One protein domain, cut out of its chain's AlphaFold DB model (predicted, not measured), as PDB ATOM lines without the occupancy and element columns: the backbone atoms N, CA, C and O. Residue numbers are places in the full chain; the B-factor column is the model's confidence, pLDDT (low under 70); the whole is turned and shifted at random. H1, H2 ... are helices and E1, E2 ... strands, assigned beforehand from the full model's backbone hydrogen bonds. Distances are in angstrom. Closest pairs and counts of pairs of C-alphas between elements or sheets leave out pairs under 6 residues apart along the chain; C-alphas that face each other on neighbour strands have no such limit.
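AT A GLANCE: This is residues 205 to 335 of the 655 residues of the protein "Urea ABC transporter permease subunit UrtB" of Gammaproteobacteria bacterium TMED183 (UniProt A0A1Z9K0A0). The model is a long, loose shape of two lobes: at one end a small three-stranded sheet, E1, E5 and E2, with H1 over one face, H4 beside H1 and the little hairpin E3 and E4 near E2; at the other end H2 and H3 packed together, crossing steeply. Two links, residues 260 to 268 and 311 to 317, run between the lobes. The printed part has 131 residues, with four named helices and five named strands in the order E1 E2 E3 E4 H1 H2 H3 H4 E5; the class is mixed, helices and strands. The larger sheet has the order E1 - E5 - E2, antiparallel throughout. The whole is loose, with a radius of gyration of the C-alphas of 18.7 A, and elongated, spanning 57 by 34 by 21 A.

HOW THE PARTS SIT: In the sheet, E5, residues 329 to 334, is the inner strand, and E1, residues 205 to 209, and E2, residues 218 to 222, are the edge strands. N 207 and O 331 are within hydrogen-bond range at 2.8 A, and so are N 222 and O 330 at 2.8 A. The sheet is only just strongly twisted, its C-alphas up to 4.3 A off the best plane. E3, residues 227 to 229, and E4, residues 235 to 237, form an antiparallel hairpin, with N 228 and O 236 at 2.9 A. The closest C-alphas of E2 and E4 are those of Arg 220 and Ser 235, 5.9 A apart. H1, residues 250 to 259, is on the larger sheet at a height of 9.8 A; its closest C-alpha pair with E1 is Leu 257 and Val 208, 6.9 A. H4, residues 318 to 326, touches H1, closest at the C-alphas of Ile 325 and Tyr 254, 6.4 A, and is only just about perpendicular to it at 70.4 degrees. H2, residues 269 to 278, touches H3, residues 296 to 310, through residues 299 to 303 of H3 alone, at a steep tilt of 56 degrees, the same way; the closest C-alphas, Leu 276 and Tyr 303, are 6.5 A apart. H1 and H3 are apart, and so are H2 and H4. In H1, H2, H3 and H4 every O i to N i+4 pair is within hydrogen-bond range.

IN THESE COORDINATES: E1 begins at C-alpha 205, (101.340, 97.746, 140.800), and E5, 15.9 A long, ends at C-alpha 334, (96.661, 94.656, 137.458). H3, 20.3 A long, begins at C-alpha 296, (132.374, 102.200, 149.567). H1 measures 14.3 A, H2 14.2 A and H4 12.1 A.

THE WHOLE: The C-alphas farthest apart are those of Asp 215 and Asn 282, 59.4 A. The printed part has no cut. The links from E4 to H1, 12 residues, and from H2 to H3, 17 residues, are long. The mean pLDDT of the printed part is 84.0; residues 231 to 232 and 238 to 243 are under 70.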
ATOM      1  N   GLN A 205     100.433  97.469 139.691       91.81
ATOM      2  CA  GLN A 205     101.340  97.746 140.800       91.81
ATOM      3  C   GLN A 205     102.314  96.593 140.997       91.81
ATOM      4  O   GLN A 205     101.944  95.427 140.858       91.81
ATOM      5  N   VAL A 206     103.561  96.919 141.326       93.56
ATOM      6  CA  VAL A 206     104.567  95.912 141.668       93.56
ATOM      7  C   VAL A 206     104.322  95.446 143.101       93.56
ATOM      8  O   VAL A 206     104.146  96.265 144.002       93.56
ATOM      9  N   LYS A 207     104.296  94.131 143.305       93.69
ATOM     10  CA  LYS A 207     104.148  93.468 144.601       93.69
ATOM     11  C   LYS A 207     105.215  92.391 144.768       93.69
ATOM     12  O   LYS A 207     105.867  91.985 143.804       93.69
ATOM     13  N   VAL A 208     105.374  91.939 146.008       94.12
ATOM     14  CA  VAL A 208     106.308  90.883 146.395       94.12
ATOM     15  C   VAL A 208     105.590  89.820 147.220       94.12
ATOM     16  O   VAL A 208     104.696  90.135 148.006       94.12
ATOM     17  N   ALA A 209     105.941  88.557 146.998       92.69
ATOM     18  CA  ALA A 209     105.433  87.415 147.749       92.69
ATOM     19  C   ALA A 209     106.481  86.293 147.793       92.69
ATOM     20  O   ALA A 209     107.418  86.282 146.994       92.69
ATOM     21  N   VAL A 210     106.314  85.344 148.717       91.00
ATOM     22  CA  VAL A 210     107.165  84.140 148.802       91.00
ATOM     23  C   VAL A 210     106.940  83.237 147.586       91.00
ATOM     24  O   VAL A 210     107.887  82.778 146.960       91.00
ATOM     25  N   GLU A 211     105.677  83.053 147.201       91.19
ATOM     26  CA  GLU A 211     105.267  82.341 145.992       91.19
ATOM     27  C   GLU A 211     104.235  83.168 145.223       91.19
ATOM     28  O   GLU A 211     103.584  84.059 145.774       91.19
ATOM     29  N   LEU A 212     104.098  82.881 143.930       90.06
ATOM     30  CA  LEU A 212     103.177  83.588 143.050       90.06
ATOM     31  C   LEU A 212     101.716  83.298 143.474       90.06
ATOM     32  O   LEU A 212     101.319  82.130 143.459       90.06
ATOM     33  N   PRO A 213     100.903  84.308 143.837       90.06
ATOM     34  CA  PRO A 213      99.528  84.060 144.266       90.06
ATOM     35  C   PRO A 213      98.655  83.615 143.085       90.06
ATOM     36  O   PRO A 213      98.744  84.181 141.998       90.06
ATOM     37  N   GLY A 214      97.804  82.607 143.291       84.94
ATOM     38  CA  GLY A 214      96.930  82.063 142.241       84.94
ATOM     39  C   GLY A 214      95.591  82.790 142.066       84.94
ATOM     40  O   GLY A 214      94.872  82.514 141.112       84.94
ATOM     41  N   ASP A 215      95.240  83.687 142.985       87.31
ATOM     42  CA  ASP A 215      93.951  84.386 143.080       87.31
ATOM     43  C   ASP A 215      94.004  85.848 142.607       87.31
ATOM     44  O   ASP A 215      92.997  86.555 142.641       87.31
ATOM     45  N   VAL A 216      95.171  86.313 142.156       91.38
ATOM     46  CA  VAL A 216      95.384  87.688 141.694       91.38
ATOM     47  C   VAL A 216      95.566  87.745 140.182       91.38
ATOM     48  O   VAL A 216      96.133  86.847 139.566       91.38
ATOM     49  N   ASN A 217      95.122  88.846 139.578       92.69
ATOM     50  CA  ASN A 217      95.303  89.087 138.153       92.69
ATOM     51  C   ASN A 217      96.735  89.570 137.860       92.69
ATOM     52  O   ASN A 217      97.066  90.752 138.005       92.69
ATOM     53  N   ILE A 218      97.609  88.635 137.500       91.94
ATOM     54  CA  ILE A 218      99.035  88.899 137.297       91.94
ATOM     55  C   ILE A 218      99.261  89.544 135.931       91.94
ATOM     56  O   ILE A 218      98.995  88.948 134.894       91.94
ATOM     57  N   ALA A 219      99.850  90.738 135.937       90.62
ATOM     58  CA  ALA A 219     100.245  91.453 134.730       90.62
ATOM     59  C   ALA A 219     101.575  90.948 134.156       90.62
ATOM     60  O   ALA A 219     101.715  90.788 132.945       90.62
ATOM     61  N   ARG A 220     102.587  90.745 135.011       91.19
ATOM     62  CA  ARG A 220     103.926  90.292 134.591       91.19
ATOM     63  C   ARG A 220     104.769  89.803 135.765       91.19
ATOM     64  O   ARG A 220     104.589  90.267 136.884       91.19
ATOM     65  N   ILE A 221     105.741  88.933 135.496       91.31
ATOM     66  CA  ILE A 221     106.771  88.529 136.469       91.31
ATOM     67  C   ILE A 221     108.001  89.422 136.283       91.31
ATOM     68  O   ILE A 221     108.395  89.709 135.149       91.31
ATOM     69  N   ILE A 222     108.594  89.884 137.382       91.31
ATOM     70  CA  ILE A 222     109.694  90.851 137.400       91.31
ATOM     71  C   ILE A 222     110.910  90.192 138.048       91.31
ATOM     72  O   ILE A 222     110.849  89.674 139.155       91.31
ATOM     73  N   THR A 223     112.037  90.226 137.348       90.88
ATOM     74  CA  THR A 223     113.349  89.857 137.880       90.88
ATOM     75  C   THR A 223     114.119  91.142 138.198       90.88
ATOM     76  O   THR A 223     114.516  91.846 137.260       90.88
ATOM     77  N   PRO A 224     114.329  91.489 139.481       89.94
ATOM     78  CA  PRO A 224     115.016  92.722 139.861       89.94
ATOM     79  C   PRO A 224     116.404  92.859 139.224       89.94
ATOM     80  O   PRO A 224     117.190  91.914 139.188       89.94
ATOM     81  N   GLY A 225     116.703  94.043 138.688       84.88
ATOM     82  CA  GLY A 225     117.947  94.350 137.975       84.88
ATOM     83  C   GLY A 225     118.033  93.811 136.539       84.88
ATOM     84  O   GLY A 225     118.982  94.148 135.834       84.88
ATOM     85  N   VAL A 226     117.058  93.013 136.084       86.12
ATOM     86  CA  VAL A 226     117.073  92.371 134.754       86.12
ATOM     87  C   VAL A 226     115.827  92.691 133.938       86.12
ATOM     88  O   VAL A 226     115.926  92.878 132.726       86.12
ATOM     89  N   SER A 227     114.649  92.727 134.553       86.38
ATOM     90  CA  SER A 227     113.404  92.946 133.821       86.38
ATOM     91  C   SER A 227     113.207  94.411 133.447       86.38
ATOM     92  O   SER A 227     113.456  95.305 134.251       86.38
ATOM     93  N   VAL A 228     112.709  94.652 132.234       86.56
ATOM     94  CA  VAL A 228     112.258  95.966 131.754       86.56
ATOM     95  C   VAL A 228     110.792  95.902 131.365       86.56
ATOM     96  O   VAL A 228     110.357  94.931 130.742       86.56
ATOM     97  N   LYS A 229     110.039  96.957 131.675       83.12
ATOM     98  CA  LYS A 229     108.658  97.091 131.219       83.12
ATOM     99  C   LYS A 229     108.645  97.510 129.754       83.12
ATOM    100  O   LYS A 229     109.144  98.580 129.404       83.12
ATOM    101  N   LYS A 230     108.085  96.672 128.887       78.94
ATOM    102  CA  LYS A 230     107.886  97.006 127.474       78.94
ATOM    103  C   LYS A 230     106.728  97.990 127.302       78.94
ATOM    104  O   LYS A 230     105.893  98.167 128.189       78.94
ATOM    105  N   SER A 231     106.646  98.600 126.120       69.44
ATOM    106  CA  SER A 231     105.546  99.500 125.749       69.44
ATOM    107  C   SER A 231     104.176  98.817 125.703       69.44
ATOM    108  O   SER A 231     103.166  99.499 125.805       69.44
ATOM    109  N   ASP A 232     104.138  97.490 125.551       66.44
ATOM    110  CA  ASP A 232     102.922  96.667 125.621       66.44
ATOM    111  C   ASP A 232     102.541  96.273 127.065       66.44
ATOM    112  O   ASP A 232     101.571  95.556 127.279       66.44
ATOM    113  N   GLY A 233     103.297  96.735 128.070       71.56
ATOM    114  CA  GLY A 233     103.056  96.446 129.483       71.56
ATOM    115  C   GLY A 233     103.620  95.113 129.979       71.56
ATOM    116  O   GLY A 233     103.582  94.876 131.189       71.56
ATOM    117  N   THR A 234     104.185  94.280 129.097       76.00
ATOM    118  CA  THR A 234     104.800  92.991 129.450       76.00
ATOM    119  C   THR A 234     106.246  93.145 129.933       76.00
ATOM    120  O   THR A 234     106.898  94.170 129.708       76.00
ATOM    121  N   SER A 235     106.776  92.109 130.590       78.44
ATOM    122  CA  SER A 235     108.195  92.049 130.961       78.44
ATOM    123  C   SER A 235     109.075  91.647 129.772       78.44
ATOM    124  O   SER A 235     108.823  90.661 129.077       78.44
ATOM    125  N   GLY A 236     110.156  92.392 129.557       77.94
ATOM    126  CA  GLY A 236     111.318  92.000 128.757       77.94
ATOM    127  C   GLY A 236     112.577  91.895 129.619       77.94
ATOM    128  O   GLY A 236     112.523  92.125 130.821       77.94
ATOM    129  N   SER A 237     113.718  91.580 129.009       73.69
ATOM    130  CA  SER A 237     115.035  91.584 129.665       73.69
ATOM    131  C   SER A 237     115.884  92.762 129.182       73.69
ATOM    132  O   SER A 237     115.887  93.049 127.981       73.69
ATOM    133  N   VAL A 238     116.649  93.398 130.074       68.12
ATOM    134  CA  VAL A 238     117.698  94.363 129.706       68.12
ATOM    135  C   VAL A 238     118.660  93.684 128.726       68.12
ATOM    136  O   VAL A 238     119.290  92.679 129.055       68.12
ATOM    137  N   MET A 239     118.783  94.219 127.509       68.38
ATOM    138  CA  MET A 239     119.850  93.816 126.593       68.38
ATOM    139  C   MET A 239     121.122  94.595 126.926       68.38
ATOM    140  O   MET A 239     121.067  95.803 127.149       68.38
ATOM    141  N   LEU A 240     122.273  93.917 126.874       53.97
ATOM    142  CA  LEU A 240     123.594  94.426 127.281       53.97
ATOM    143  C   LEU A 240     124.033  95.744 126.592       53.97
ATOM    144  O   LEU A 240     125.021  96.341 127.000       53.97
ATOM    145  N   MET A 241     123.322  96.195 125.548       53.53
ATOM    146  CA  MET A 241     123.625  97.410 124.780       53.53
ATOM    147  C   MET A 241     122.443  98.377 124.597       53.53
ATOM    148  O   MET A 241     122.575  99.344 123.853       53.53
ATOM    149  N   SER A 242     121.284  98.159 125.235       61.69
ATOM    150  CA  SER A 242     120.103  99.001 124.963       61.69
ATOM    151  C   SER A 242     120.021 100.279 125.805       61.69
ATOM    152  O   SER A 242     119.110 101.071 125.587       61.69
ATOM    153  N   GLY A 243     120.912 100.469 126.789       65.06
ATOM    154  CA  GLY A 243     120.849 101.596 127.733       65.06
ATOM    155  C   GLY A 243     119.552 101.653 128.557       65.06
ATOM    156  O   GLY A 243     119.264 102.681 129.163       65.06
ATOM    157  N   ALA A 244     118.752 100.581 128.555       71.44
ATOM    158  CA  ALA A 244     117.470 100.536 129.244       71.44
ATOM    159  C   ALA A 244     117.682 100.292 130.741       71.44
ATOM    160  O   ALA A 244     118.401  99.372 131.131       71.44
ATOM    161  N   THR A 245     117.038 101.108 131.569       80.44
ATOM    162  CA  THR A 245     117.023 100.934 133.021       80.44
ATOM    163  C   THR A 245     116.047  99.818 133.402       80.44
ATOM    164  O   THR A 245     114.933  99.806 132.866       80.44
ATOM    165  N   PRO A 246     116.422  98.903 134.317       84.31
ATOM    166  CA  PRO A 246     115.498  97.916 134.863       84.31
ATOM    167  C   PRO A 246     114.233  98.579 135.419       84.31
ATOM    168  O   PRO A 246     114.290  99.685 135.948       84.31
ATOM    169  N   GLU A 247     113.098  97.890 135.315       87.50
ATOM    170  CA  GLU A 247     111.829  98.339 135.898       87.50
ATOM    171  C   GLU A 247     111.906  98.418 137.428       87.50
ATOM    172  O   GLU A 247     111.340  99.327 138.032       87.50
ATOM    173  N   LEU A 248     112.609  97.464 138.037       89.25
ATOM    174  CA  LEU A 248     112.854  97.394 139.468       89.25
ATOM    175  C   LEU A 248     114.338  97.104 139.679       89.25
ATOM    176  O   LEU A 248     114.833  96.063 139.237       89.25
ATOM    177  N   ASP A 249     115.059  98.029 140.305       88.50
ATOM    178  CA  ASP A 249     116.447  97.802 140.701       88.50
ATOM    179  C   ASP A 249     116.532  96.915 141.963       88.50
ATOM    180  O   ASP A 249     115.528  96.638 142.623       88.50
ATOM    181  N   GLN A 250     117.728  96.403 142.275       86.56
ATOM    182  CA  GLN A 250     117.910  95.489 143.411       86.56
ATOM    183  C   GLN A 250     117.674  96.175 144.764       86.56
ATOM    184  O   GLN A 250     117.131  95.554 145.673       86.56
ATOM    185  N   THR A 251     118.029  97.453 144.895       84.12
ATOM    186  CA  THR A 251     117.890  98.209 146.145       84.12
ATOM    187  C   THR A 251     116.419  98.476 146.469       84.12
ATOM    188  O   THR A 251     115.968  98.223 147.584       84.12
ATOM    189  N   ALA A 252     115.642  98.918 145.482       87.62
ATOM    190  CA  ALA A 252     114.204  99.114 145.569       87.62
ATOM    191  C   ALA A 252     113.473  97.786 145.797       87.62
ATOM    192  O   ALA A 252     112.552  97.731 146.608       87.62
ATOM    193  N   ALA A 253     113.904  96.699 145.144       89.88
ATOM    194  CA  ALA A 253     113.366  95.364 145.403       89.88
ATOM    195  C   ALA A 253     113.577  94.929 146.860       89.88
ATOM    196  O   ALA A 253     112.655  94.403 147.482       89.88
ATOM    197  N   TYR A 254     114.760  95.178 147.427       88.50
ATOM    198  CA  TYR A 254     115.005  94.889 148.836       88.50
ATOM    199  C   TYR A 254     114.154  95.766 149.758       88.50
ATOM    200  O   TYR A 254     113.559  95.251 150.701       88.50
ATOM    201  N   GLN A 255     114.016  97.063 149.464       87.88
ATOM    202  CA  GLN A 255     113.142  97.942 150.245       87.88
ATOM    203  C   GLN A 255     111.691  97.437 150.258       87.88
ATOM    204  O   GLN A 255     111.055  97.434 151.305       87.88
ATOM    205  N   MET A 256     111.188  96.914 149.135       91.12
ATOM    206  CA  MET A 256     109.864  96.286 149.095       91.12
ATOM    207  C   MET A 256     109.755  95.049 150.000       91.12
ATOM    208  O   MET A 256     108.687  94.805 150.559       91.12
ATOM    209  N   LEU A 257     110.830  94.268 150.159       91.06
ATOM    210  CA  LEU A 257     110.859  93.153 151.115       91.06
ATOM    211  C   LEU A 257     110.790  93.654 152.558       91.06
ATOM    212  O   LEU A 257     110.082  93.058 153.366       91.06
ATOM    213  N   VAL A 258     111.496  94.741 152.873       88.88
ATOM    214  CA  VAL A 258     111.458  95.378 154.197       88.88
ATOM    215  C   VAL A 258     110.055  95.889 154.506       88.88
ATOM    216  O   VAL A 258     109.491  95.541 155.541       88.88
ATOM    217  N   ASP A 259     109.456  96.643 153.585       88.25
ATOM    218  CA  ASP A 259     108.120  97.221 153.750       88.25
ATOM    219  C   ASP A 259     107.036  96.136 153.898       88.25
ATOM    220  O   ASP A 259     106.051  96.319 154.614       88.25
ATOM    221  N   ALA A 260     107.228  94.982 153.248       89.00
ATOM    222  CA  ALA A 260     106.360  93.811 153.369       89.00
ATOM    223  C   ALA A 260     106.646  92.946 154.616       89.00
ATOM    224  O   ALA A 260     105.919  91.985 154.870       89.00
ATOM    225  N   GLY A 261     107.685  93.266 155.395       87.31
ATOM    226  CA  GLY A 261     108.090  92.523 156.592       87.31
ATOM    227  C   GLY A 261     108.833  91.209 156.316       87.31
ATOM    228  O   GLY A 261     108.980  90.395 157.227       87.31
ATOM    229  N   PHE A 262     109.294  90.983 155.083       87.69
ATOM    230  CA  PHE A 262     110.075  89.803 154.688       87.69
ATOM    231  C   PHE A 262     111.579  89.953 154.946       87.69
ATOM    232  O   PHE A 262     112.292  88.952 155.005       87.69
ATOM    233  N   ALA A 263     112.068  91.184 155.092       85.50
ATOM    234  CA  ALA A 263     113.473  91.487 155.331       85.50
ATOM    235  C   ALA A 263     113.643  92.529 156.448       85.50
ATOM    236  O   ALA A 263     112.713  93.267 156.773       85.50
ATOM    237  N   ALA A 264     114.832  92.577 157.049       78.94
ATOM    238  CA  ALA A 264     115.156  93.554 158.085       78.94
ATOM    239  C   ALA A 264     115.438  94.938 157.478       78.94
ATOM    240  O   ALA A 264     116.042  95.039 156.412       78.94
ATOM    241  N   GLU A 265     115.029  96.004 158.173       74.62
ATOM    242  CA  GLU A 265     115.308  97.380 157.750       74.62
ATOM    243  C   GLU A 265     116.820  97.625 157.690       74.62
ATOM    244  O   GLU A 265     117.547  97.334 158.641       74.62
ATOM    245  N   THR A 266     117.297  98.147 156.559       72.00
ATOM    246  CA  THR A 266     118.718  98.449 156.367       72.00
ATOM    247  C   THR A 266     119.021  99.898 156.714       72.00
ATOM    248  O   THR A 266     118.157 100.777 156.721       72.00
ATOM    249  N   ILE A 267     120.296 100.169 156.970       73.75
ATOM    250  CA  ILE A 267     120.807 101.530 157.052       73.75
ATOM    251  C   ILE A 267     121.224 101.984 155.653       73.75
ATOM    252  O   ILE A 267     122.039 101.339 154.996       73.75
ATOM    253  N   SER A 268     120.659 103.109 155.200       73.06
ATOM    254  CA  SER A 268     121.043 103.729 153.931       73.06
ATOM    255  C   SER A 268     122.514 104.147 153.950       73.06
ATOM    256  O   SER A 268     123.070 104.455 155.007       73.06
ATOM    257  N   SER A 269     123.141 104.225 152.774       74.50
ATOM    258  CA  SER A 269     124.536 104.665 152.634       74.50
ATOM    259  C   SER A 269     124.786 106.028 153.293       74.50
ATOM    260  O   SER A 269     125.846 106.241 153.877       74.50
ATOM    261  N   ASP A 270     123.793 106.922 153.268       77.19
ATOM    262  CA  ASP A 270     123.858 108.234 153.918       77.19
ATOM    263  C   ASP A 270     123.851 108.120 155.446       77.19
ATOM    264  O   ASP A 270     124.749 108.648 156.094       77.19
ATOM    265  N   LYS A 271     122.923 107.348 156.028       80.12
ATOM    266  CA  LYS A 271     122.875 107.108 157.483       80.12
ATOM    267  C   LYS A 271     124.117 106.362 157.987       80.12
ATOM    268  O   LYS A 271     124.613 106.640 159.080       80.12
ATOM    269  N   ARG A 272     124.657 105.437 157.182       86.00
ATOM    270  CA  ARG A 272     125.947 104.774 157.433       86.00
ATOM    271  C   ARG A 272     127.062 105.816 157.498       86.00
ATOM    272  O   ARG A 272     127.841 105.823 158.444       86.00
ATOM    273  N   ASN A 273     127.127 106.708 156.510       86.44
ATOM    274  CA  ASN A 273     128.143 107.757 156.441       86.44
ATOM    275  C   ASN A 273     128.010 108.768 157.589       86.44
ATOM    276  O   ASN A 273     129.023 109.145 158.169       86.44
ATOM    277  N   GLU A 274     126.791 109.160 157.963       87.19
ATOM    278  CA  GLU A 274     126.521 110.002 159.136       87.19
ATOM    279  C   GLU A 274     127.030 109.343 160.420       87.19
ATOM    280  O   GLU A 274     127.738 109.982 161.194       87.19
ATOM    281  N   SER A 275     126.773 108.044 160.593       86.31
ATOM    282  CA  SER A 275     127.295 107.281 161.732       86.31
ATOM    283  C   SER A 275     128.830 107.229 161.722       86.31
ATOM    284  O   SER A 275     129.472 107.399 162.751       86.31
ATOM    285  N   LEU A 276     129.460 107.033 160.559       87.69
ATOM    286  CA  LEU A 276     130.925 107.057 160.452       87.69
ATOM    287  C   LEU A 276     131.503 108.433 160.822       87.69
ATOM    288  O   LEU A 276     132.571 108.493 161.424       87.69
ATOM    289  N   ILE A 277     130.809 109.523 160.484       88.44
ATOM    290  CA  ILE A 277     131.198 110.891 160.853       88.44
ATOM    291  C   ILE A 277     131.024 111.120 162.359       88.44
ATOM    292  O   ILE A 277     131.913 111.687 162.989       88.44
ATOM    293  N   GLU A 278     129.909 110.672 162.935       88.00
ATOM    294  CA  GLU A 278     129.604 110.828 164.360       88.00
ATOM    295  C   GLU A 278     130.630 110.115 165.253       88.00
ATOM    296  O   GLU A 278     131.058 110.662 166.267       88.00
ATOM    297  N   PHE A 279     131.071 108.923 164.850       86.88
ATOM    298  CA  PHE A 279     132.017 108.101 165.609       86.88
ATOM    299  C   PHE A 279     133.489 108.300 165.195       86.88
ATOM    300  O   PHE A 279     134.363 107.543 165.634       86.88
ATOM    301  N   ALA A 280     133.786 109.302 164.361       87.50
ATOM    302  CA  ALA A 280     135.149 109.649 163.977       87.50
ATOM    303  C   ALA A 280     135.826 110.528 165.041       87.50
ATOM    304  O   ALA A 280     135.507 111.705 165.205       87.50
ATOM    305  N   GLU A 281     136.847 109.990 165.706       84.69
ATOM    306  CA  GLU A 281     137.642 110.702 166.708       84.69
ATOM    307  C   GLU A 281     139.115 110.761 166.279       84.69
ATOM    308  O   GLU A 281     139.706 109.766 165.860       84.69
ATOM    309  N   ASN A 282     139.741 111.941 166.373       82.00
ATOM    310  CA  ASN A 282     141.166 112.150 166.059       82.00
ATOM    311  C   ASN A 282     141.608 111.621 164.675       82.00
ATOM    312  O   ASN A 282     142.732 111.146 164.503       82.00
ATOM    313  N   GLY A 283     140.725 111.697 163.676       83.81
ATOM    314  CA  GLY A 283     141.017 111.246 162.313       83.81
ATOM    315  C   GLY A 283     140.949 109.727 162.111       83.81
ATOM    316  O   GLY A 283     141.487 109.224 161.118       83.81
ATOM    317  N   ARG A 284     140.312 108.990 163.033       84.69
ATOM    318  CA  ARG A 284     140.142 107.531 162.975       84.69
ATOM    319  C   ARG A 284     138.754 107.099 163.455       84.69
ATOM    320  O   ARG A 284     138.088 107.826 164.183       84.69
ATOM    321  N   ILE A 285     138.358 105.887 163.080       84.69
ATOM    322  CA  ILE A 285     137.205 105.163 163.625       84.69
ATOM    323  C   ILE A 285     137.763 103.869 164.222       84.69
ATOM    324  O   ILE A 285     138.149 102.956 163.490       84.69
ATOM    325  N   GLY A 286     137.928 103.830 165.548       81.81
ATOM    326  CA  GLY A 286     138.717 102.779 166.201       81.81
ATOM    327  C   GLY A 286     140.160 102.750 165.680       81.81
ATOM    328  O   GLY A 286     140.859 103.766 165.691       81.81
ATOM    329  N   ASP A 287     140.591 101.598 165.159       80.12
ATOM    330  CA  ASP A 287     141.917 101.412 164.552       80.12
ATOM    331  C   ASP A 287     141.971 101.751 163.053       80.12
ATOM    332  O   ASP A 287     143.032 101.626 162.439       80.12
ATOM    333  N   ILE A 288     140.881 102.225 162.445       86.12
ATOM    334  CA  ILE A 288     140.797 102.473 161.000       86.12
ATOM    335  C   ILE A 288     141.042 103.968 160.709       86.12
ATOM    336  O   ILE A 288     140.283 104.810 161.193       86.12
ATOM    337  N   PRO A 289     142.087 104.352 159.946       88.25
ATOM    338  CA  PRO A 289     142.308 105.745 159.551       88.25
ATOM    339  C   PRO A 289     141.224 106.255 158.591       88.25
ATOM    340  O   PRO A 289     140.883 105.575 157.628       88.25
ATOM    341  N   LEU A 290     140.757 107.500 158.748       87.06
ATOM    342  CA  LEU A 290     139.789 108.085 157.802       87.06
ATOM    343  C   LEU A 290     140.329 108.170 156.364       87.06
ATOM    344  O   LEU A 290     139.562 108.108 155.405       87.06
ATOM    345  N   SER A 291     141.652 108.272 156.196       86.38
ATOM    346  CA  SER A 291     142.303 108.323 154.882       86.38
ATOM    347  C   SER A 291     142.119 107.052 154.049       86.38
ATOM    348  O   SER A 291     142.284 107.112 152.832       86.38
ATOM    349  N   THR A 292     141.772 105.917 154.667       86.06
ATOM    350  CA  THR A 292     141.537 104.647 153.965       86.06
ATOM    351  C   THR A 292     140.072 104.440 153.574       86.06
ATOM    352  O   THR A 292     139.764 103.452 152.923       86.06
ATOM    353  N   LEU A 293     139.163 105.358 153.932       86.56
ATOM    354  CA  LEU A 293     137.718 105.265 153.661       86.56
ATOM    355  C   LEU A 293     137.307 105.883 152.313       86.56
ATOM    356  O   LEU A 293     136.204 106.412 152.157       86.56
ATOM    357  N   ASN A 294     138.200 105.851 151.326       87.44
ATOM    358  CA  ASN A 294     137.972 106.441 150.007       87.44
ATOM    359  C   ASN A 294     137.072 105.582 149.097       87.44
ATOM    360  O   ASN A 294     136.532 106.108 148.126       87.44
ATOM    361  N   THR A 295     136.854 104.307 149.425       86.62
ATOM    362  CA  THR A 295     135.938 103.398 148.716       86.62
ATOM    363  C   THR A 295     134.697 103.069 149.556       86.62
ATOM    364  O   THR A 295     134.720 103.182 150.781       86.62
ATOM    365  N   GLU A 296     133.601 102.673 148.897       80.88
ATOM    366  CA  GLU A 296     132.374 102.200 149.567       80.88
ATOM    367  C   GLU A 296     132.654 100.980 150.459       80.88
ATOM    368  O   GLU A 296     132.294 100.987 151.631       80.88
ATOM    369  N   GLU A 297     133.419 100.005 149.961       80.75
ATOM    370  CA  GLU A 297     133.803  98.790 150.701       80.75
ATOM    371  C   GLU A 297     134.589  99.091 151.990       80.75
ATOM    372  O   GLU A 297     134.399  98.443 153.022       80.75
ATOM    373  N   ALA A 298     135.468 100.099 151.958       84.31
ATOM    374  CA  ALA A 298     136.223 100.504 153.139       84.31
ATOM    375  C   ALA A 298     135.322 101.185 154.181       84.31
ATOM    376  O   ALA A 298     135.480 100.942 155.379       84.31
ATOM    377  N   ARG A 299     134.355 102.004 153.735       87.25
ATOM    378  CA  ARG A 299     133.335 102.618 154.606       87.25
ATOM    379  C   ARG A 299     132.426 101.569 155.237       87.25
ATOM    380  O   ARG A 299     132.165 101.638 156.432       87.25
ATOM    381  N   ASP A 300     132.020 100.577 154.461       84.19
ATOM    382  CA  ASP A 300     131.246  99.426 154.916       84.19
ATOM    383  C   ASP A 300     131.974  98.615 155.987       84.19
ATOM    384  O   ASP A 300     131.424  98.358 157.053       84.19
ATOM    385  N   THR A 301     133.250  98.302 155.757       85.19
ATOM    386  CA  THR A 301     134.077  97.565 156.727       85.19
ATOM    387  C   THR A 301     134.259  98.351 158.030       85.19
ATOM    388  O   THR A 301     134.219  97.788 159.126       85.19
ATOM    389  N   ALA A 302     134.445  99.672 157.934       86.12
ATOM    390  CA  ALA A 302     134.538 100.538 159.107       86.12
ATOM    391  C   ALA A 302     133.213 100.632 159.871       86.12
ATOM    392  O   ALA A 302     133.210 100.712 161.101       86.12
ATOM    393  N   TYR A 303     132.091 100.580 159.157       86.38
ATOM    394  CA  TYR A 303     130.772 100.551 159.765       86.38
ATOM    395  C   TYR A 303     130.504  99.218 160.475       86.38
ATOM    396  O   TYR A 303     130.064  99.221 161.622       86.38
ATOM    397  N   ASP A 304     130.870  98.085 159.872       84.81
ATOM    398  CA  ASP A 304     130.759  96.759 160.499       84.81
ATOM    399  C   ASP A 304     131.563  96.672 161.804       84.81
ATOM    400  O   ASP A 304     131.125  96.075 162.793       84.81
ATOM    401  N   TRP A 305     132.725  97.332 161.849       85.81
ATOM    402  CA  TRP A 305     133.501  97.460 163.080       85.81
ATOM    403  C   TRP A 305     132.731  98.225 164.167       85.81
ATOM    404  O   TRP A 305     132.746  97.822 165.334       85.81
ATOM    405  N   LEU A 306     132.037  99.306 163.805       86.12
ATOM    406  CA  LEU A 306     131.208 100.075 164.733       86.12
ATOM    407  C   LEU A 306     129.985  99.285 165.222       86.12
ATOM    408  O   LEU A 306     129.642  99.368 166.399       86.12
ATOM    409  N   VAL A 307     129.372  98.468 164.369       84.06
ATOM    410  CA  VAL A 307     128.287  97.547 164.749       84.06
ATOM    411  C   VAL A 307     128.754  96.592 165.852       84.06
ATOM    412  O   VAL A 307     128.131  96.512 166.911       84.06
ATOM    413  N   LEU A 308     129.904  95.938 165.653       83.81
ATOM    414  CA  LEU A 308     130.469  94.965 166.595       83.81
ATOM    415  C   LEU A 308     130.914  95.584 167.929       83.81
ATOM    416  O   LEU A 308     130.753  94.962 168.977       83.81
ATOM    417  N   ASN A 309     131.491  96.788 167.899       86.12
ATOM    418  CA  ASN A 309     132.165  97.375 169.066       86.12
ATOM    419  C   ASN A 309     131.369  98.484 169.767       86.12
ATOM    420  O   ASN A 309     131.653  98.804 170.923       86.12
ATOM    421  N   ARG A 310     130.401  99.107 169.085       83.56
ATOM    422  CA  ARG A 310     129.600 100.233 169.602       83.56
ATOM    423  C   ARG A 310     128.096  99.954 169.619       83.56
ATOM    424  O   ARG A 310     127.350 100.800 170.099       83.56
ATOM    425  N   GLY A 311     127.656  98.777 169.164       78.50
ATOM    426  CA  GLY A 311     126.255  98.356 169.237       78.50
ATOM    427  C   GLY A 311     125.332  99.088 168.259       78.50
ATOM    428  O   GLY A 311     124.143  99.229 168.536       78.50
ATOM    429  N   LEU A 312     125.877  99.577 167.139       81.50
ATOM    430  CA  LEU A 312     125.077 100.126 166.041       81.50
ATOM    431  C   LEU A 312     124.290  99.012 165.323       81.50
ATOM    432  O   LEU A 312     124.716  97.855 165.358       81.50
ATOM    433  N   PRO A 313     123.156  99.326 164.670       76.31
ATOM    434  CA  PRO A 313     122.399  98.338 163.908       76.31
ATOM    435  C   PRO A 313     123.240  97.761 162.756       76.31
ATOM    436  O   PRO A 313     123.892  98.534 162.051       76.31
ATOM    437  N   PRO A 314     123.243  96.433 162.537       73.25
ATOM    438  CA  PRO A 314     123.999  95.827 161.446       73.25
ATOM    439  C   PRO A 314     123.497  96.314 160.082       73.25
ATOM    440  O   PRO A 314     122.291  96.419 159.857       73.25
ATOM    441  N   ARG A 315     124.424  96.576 159.150       78.38
ATOM    442  CA  ARG A 315     124.075  96.699 157.729       78.38
ATOM    443  C   ARG A 315     123.817  95.303 157.157       78.38
ATOM    444  O   ARG A 315     124.401  94.326 157.620       78.38
ATOM    445  N   VAL A 316     122.994  95.221 156.123       72.12
ATOM    446  CA  VAL A 316     122.779  93.973 155.381       72.12
ATOM    447  C   VAL A 316     123.856  93.862 154.306       72.12
ATOM    448  O   VAL A 316     124.090  94.822 153.574       72.12
ATOM    449  N   ALA A 317     124.533  92.715 154.225       72.75
ATOM    450  CA  ALA A 317     125.544  92.481 153.196       72.75
ATOM    451  C   ALA A 317     124.895  92.310 151.809       72.75
ATOM    452  O   ALA A 317     123.812  91.737 151.693       72.75
ATOM    453  N   ASP A 318     125.579  92.723 150.738       72.94
ATOM    454  CA  ASP A 318     125.051  92.635 149.365       72.94
ATOM    455  C   ASP A 318     124.645  91.206 148.959       72.94
ATOM    456  O   ASP A 318     123.658  91.008 148.247       72.94
ATOM    457  N   ASP A 319     125.372  90.192 149.431       75.62
ATOM    458  CA  ASP A 319     125.053  88.787 149.161       75.62
ATOM    459  C   ASP A 319     123.810  88.309 149.928       75.62
ATOM    460  O   ASP A 319     123.036  87.494 149.416       75.62
ATOM    461  N   GLU A 320     123.571  88.848 151.124       80.62
ATOM    462  CA  GLU A 320     122.361  88.593 151.909       80.62
ATOM    463  C   GLU A 320     121.149  89.281 151.267       80.62
ATOM    464  O   GLU A 320     120.101  88.655 151.105       80.62
ATOM    465  N   MET A 321     121.322  90.516 150.780       82.12
ATOM    466  CA  MET A 321     120.325  91.227 149.974       82.12
ATOM    467  C   MET A 321     119.949  90.429 148.719       82.12
ATOM    468  O   MET A 321     118.767  90.196 148.464       82.12
ATOM    469  N   ARG A 322     120.938  89.961 147.948       84.50
ATOM    470  CA  ARG A 322     120.697  89.146 146.744       84.50
ATOM    471  C   ARG A 322     120.009  87.825 147.064       84.50
ATOM    472  O   ARG A 322     119.116  87.424 146.322       84.50
ATOM    473  N   SER A 323     120.398  87.167 148.154       87.00
ATOM    474  CA  SER A 323     119.781  85.910 148.592       87.00
ATOM    475  C   SER A 323     118.324  86.116 149.012       87.00
ATOM    476  O   SER A 323     117.459  85.338 148.611       87.00
ATOM    477  N   ALA A 324     118.030  87.195 149.744       87.12
ATOM    478  CA  ALA A 324     116.671  87.560 150.134       87.12
ATOM    479  C   ALA A 324     115.794  87.887 148.914       87.12
ATOM    480  O   ALA A 324     114.665  87.408 148.827       87.12
ATOM    481  N   ILE A 325     116.325  88.636 147.942       90.19
ATOM    482  CA  ILE A 325     115.640  88.926 146.674       90.19
ATOM    483  C   ILE A 325     115.380  87.638 145.885       90.19
ATOM    484  O   ILE A 325     114.272  87.444 145.398       90.19
ATOM    485  N   ALA A 326     116.367  86.746 145.773       89.75
ATOM    486  CA  ALA A 326     116.236  85.494 145.025       89.75
ATOM    487  C   ALA A 326     115.244  84.502 145.658       89.75
ATOM    488  O   ALA A 326     114.711  83.645 144.956       89.75
ATOM    489  N   ALA A 327     114.994  84.615 146.965       92.19
ATOM    490  CA  ALA A 327     114.031  83.791 147.689       92.19
ATOM    491  C   ALA A 327     112.565  84.236 147.507       92.19
ATOM    492  O   ALA A 327     111.669  83.531 147.964       92.19
ATOM    493  N   HIS A 328     112.315  85.383 146.867       94.12
ATOM    494  CA  HIS A 328     110.978  85.950 146.697       94.12
ATOM    495  C   HIS A 328     110.660  86.222 145.227       94.12
ATOM    496  O   HIS A 328     111.537  86.434 144.389       94.12
ATOM    497  N   VAL A 329     109.367  86.257 144.917       93.44
ATOM    498  CA  VAL A 329     108.865  86.566 143.582       93.44
ATOM    499  C   VAL A 329     108.345  87.996 143.554       93.44
ATOM    500  O   VAL A 329     107.470  88.373 144.336       93.44
ATOM    501  N   PHE A 330     108.857  88.781 142.608       94.25
ATOM    502  CA  PHE A 330     108.367  90.121 142.300       94.25
ATOM    503  C   PHE A 330     107.480  90.049 141.063       94.25
ATOM    504  O   PHE A 330     107.829  89.422 140.060       94.25
ATOM    505  N   TYR A 331     106.312  90.670 141.122       93.75
ATOM    506  CA  TYR A 331     105.330  90.590 140.047       93.75
ATOM    507  C   TYR A 331     104.486  91.861 139.989       93.75
ATOM    508  O   TYR A 331     104.236  92.517 140.997       93.75
ATOM    509  N   GLY A 332     104.066  92.233 138.784       92.69
ATOM    510  CA  GLY A 332     103.049  93.250 138.568       92.69
ATOM    511  C   GLY A 332     101.664  92.623 138.675       92.69
ATOM    512  O   GLY A 332     101.416  91.601 138.041       92.69
ATOM    513  N   VAL A 333     100.760  93.244 139.425       93.62
ATOM    514  CA  VAL A 333      99.336  92.876 139.507       93.62
ATOM    515  C   VAL A 333      98.523  93.991 138.882       93.62
ATOM    516  O   VAL A 333      98.779  95.154 139.196       93.62
ATOM    517  N   TYR A 334      97.583  93.660 137.998       93.81
ATOM    518  CA  TYR A 334      96.661  94.656 137.458       93.81
ATOM    519  C   TYR A 334      95.783  95.239 138.570       93.81
ATOM    520  O   TYR A 334      95.360  94.523 139.476       93.81
ATOM    521  N   ASP A 335      95.483  96.537 138.494       91.75
ATOM    522  CA  ASP A 335      94.528  97.159 139.422       91.75
ATOM    523  C   ASP A 335      93.105  96.606 139.198       91.75
ATOM    524  O   ASP A 335      92.302  96.541 140.130       91.75
TER     525      ASP A 335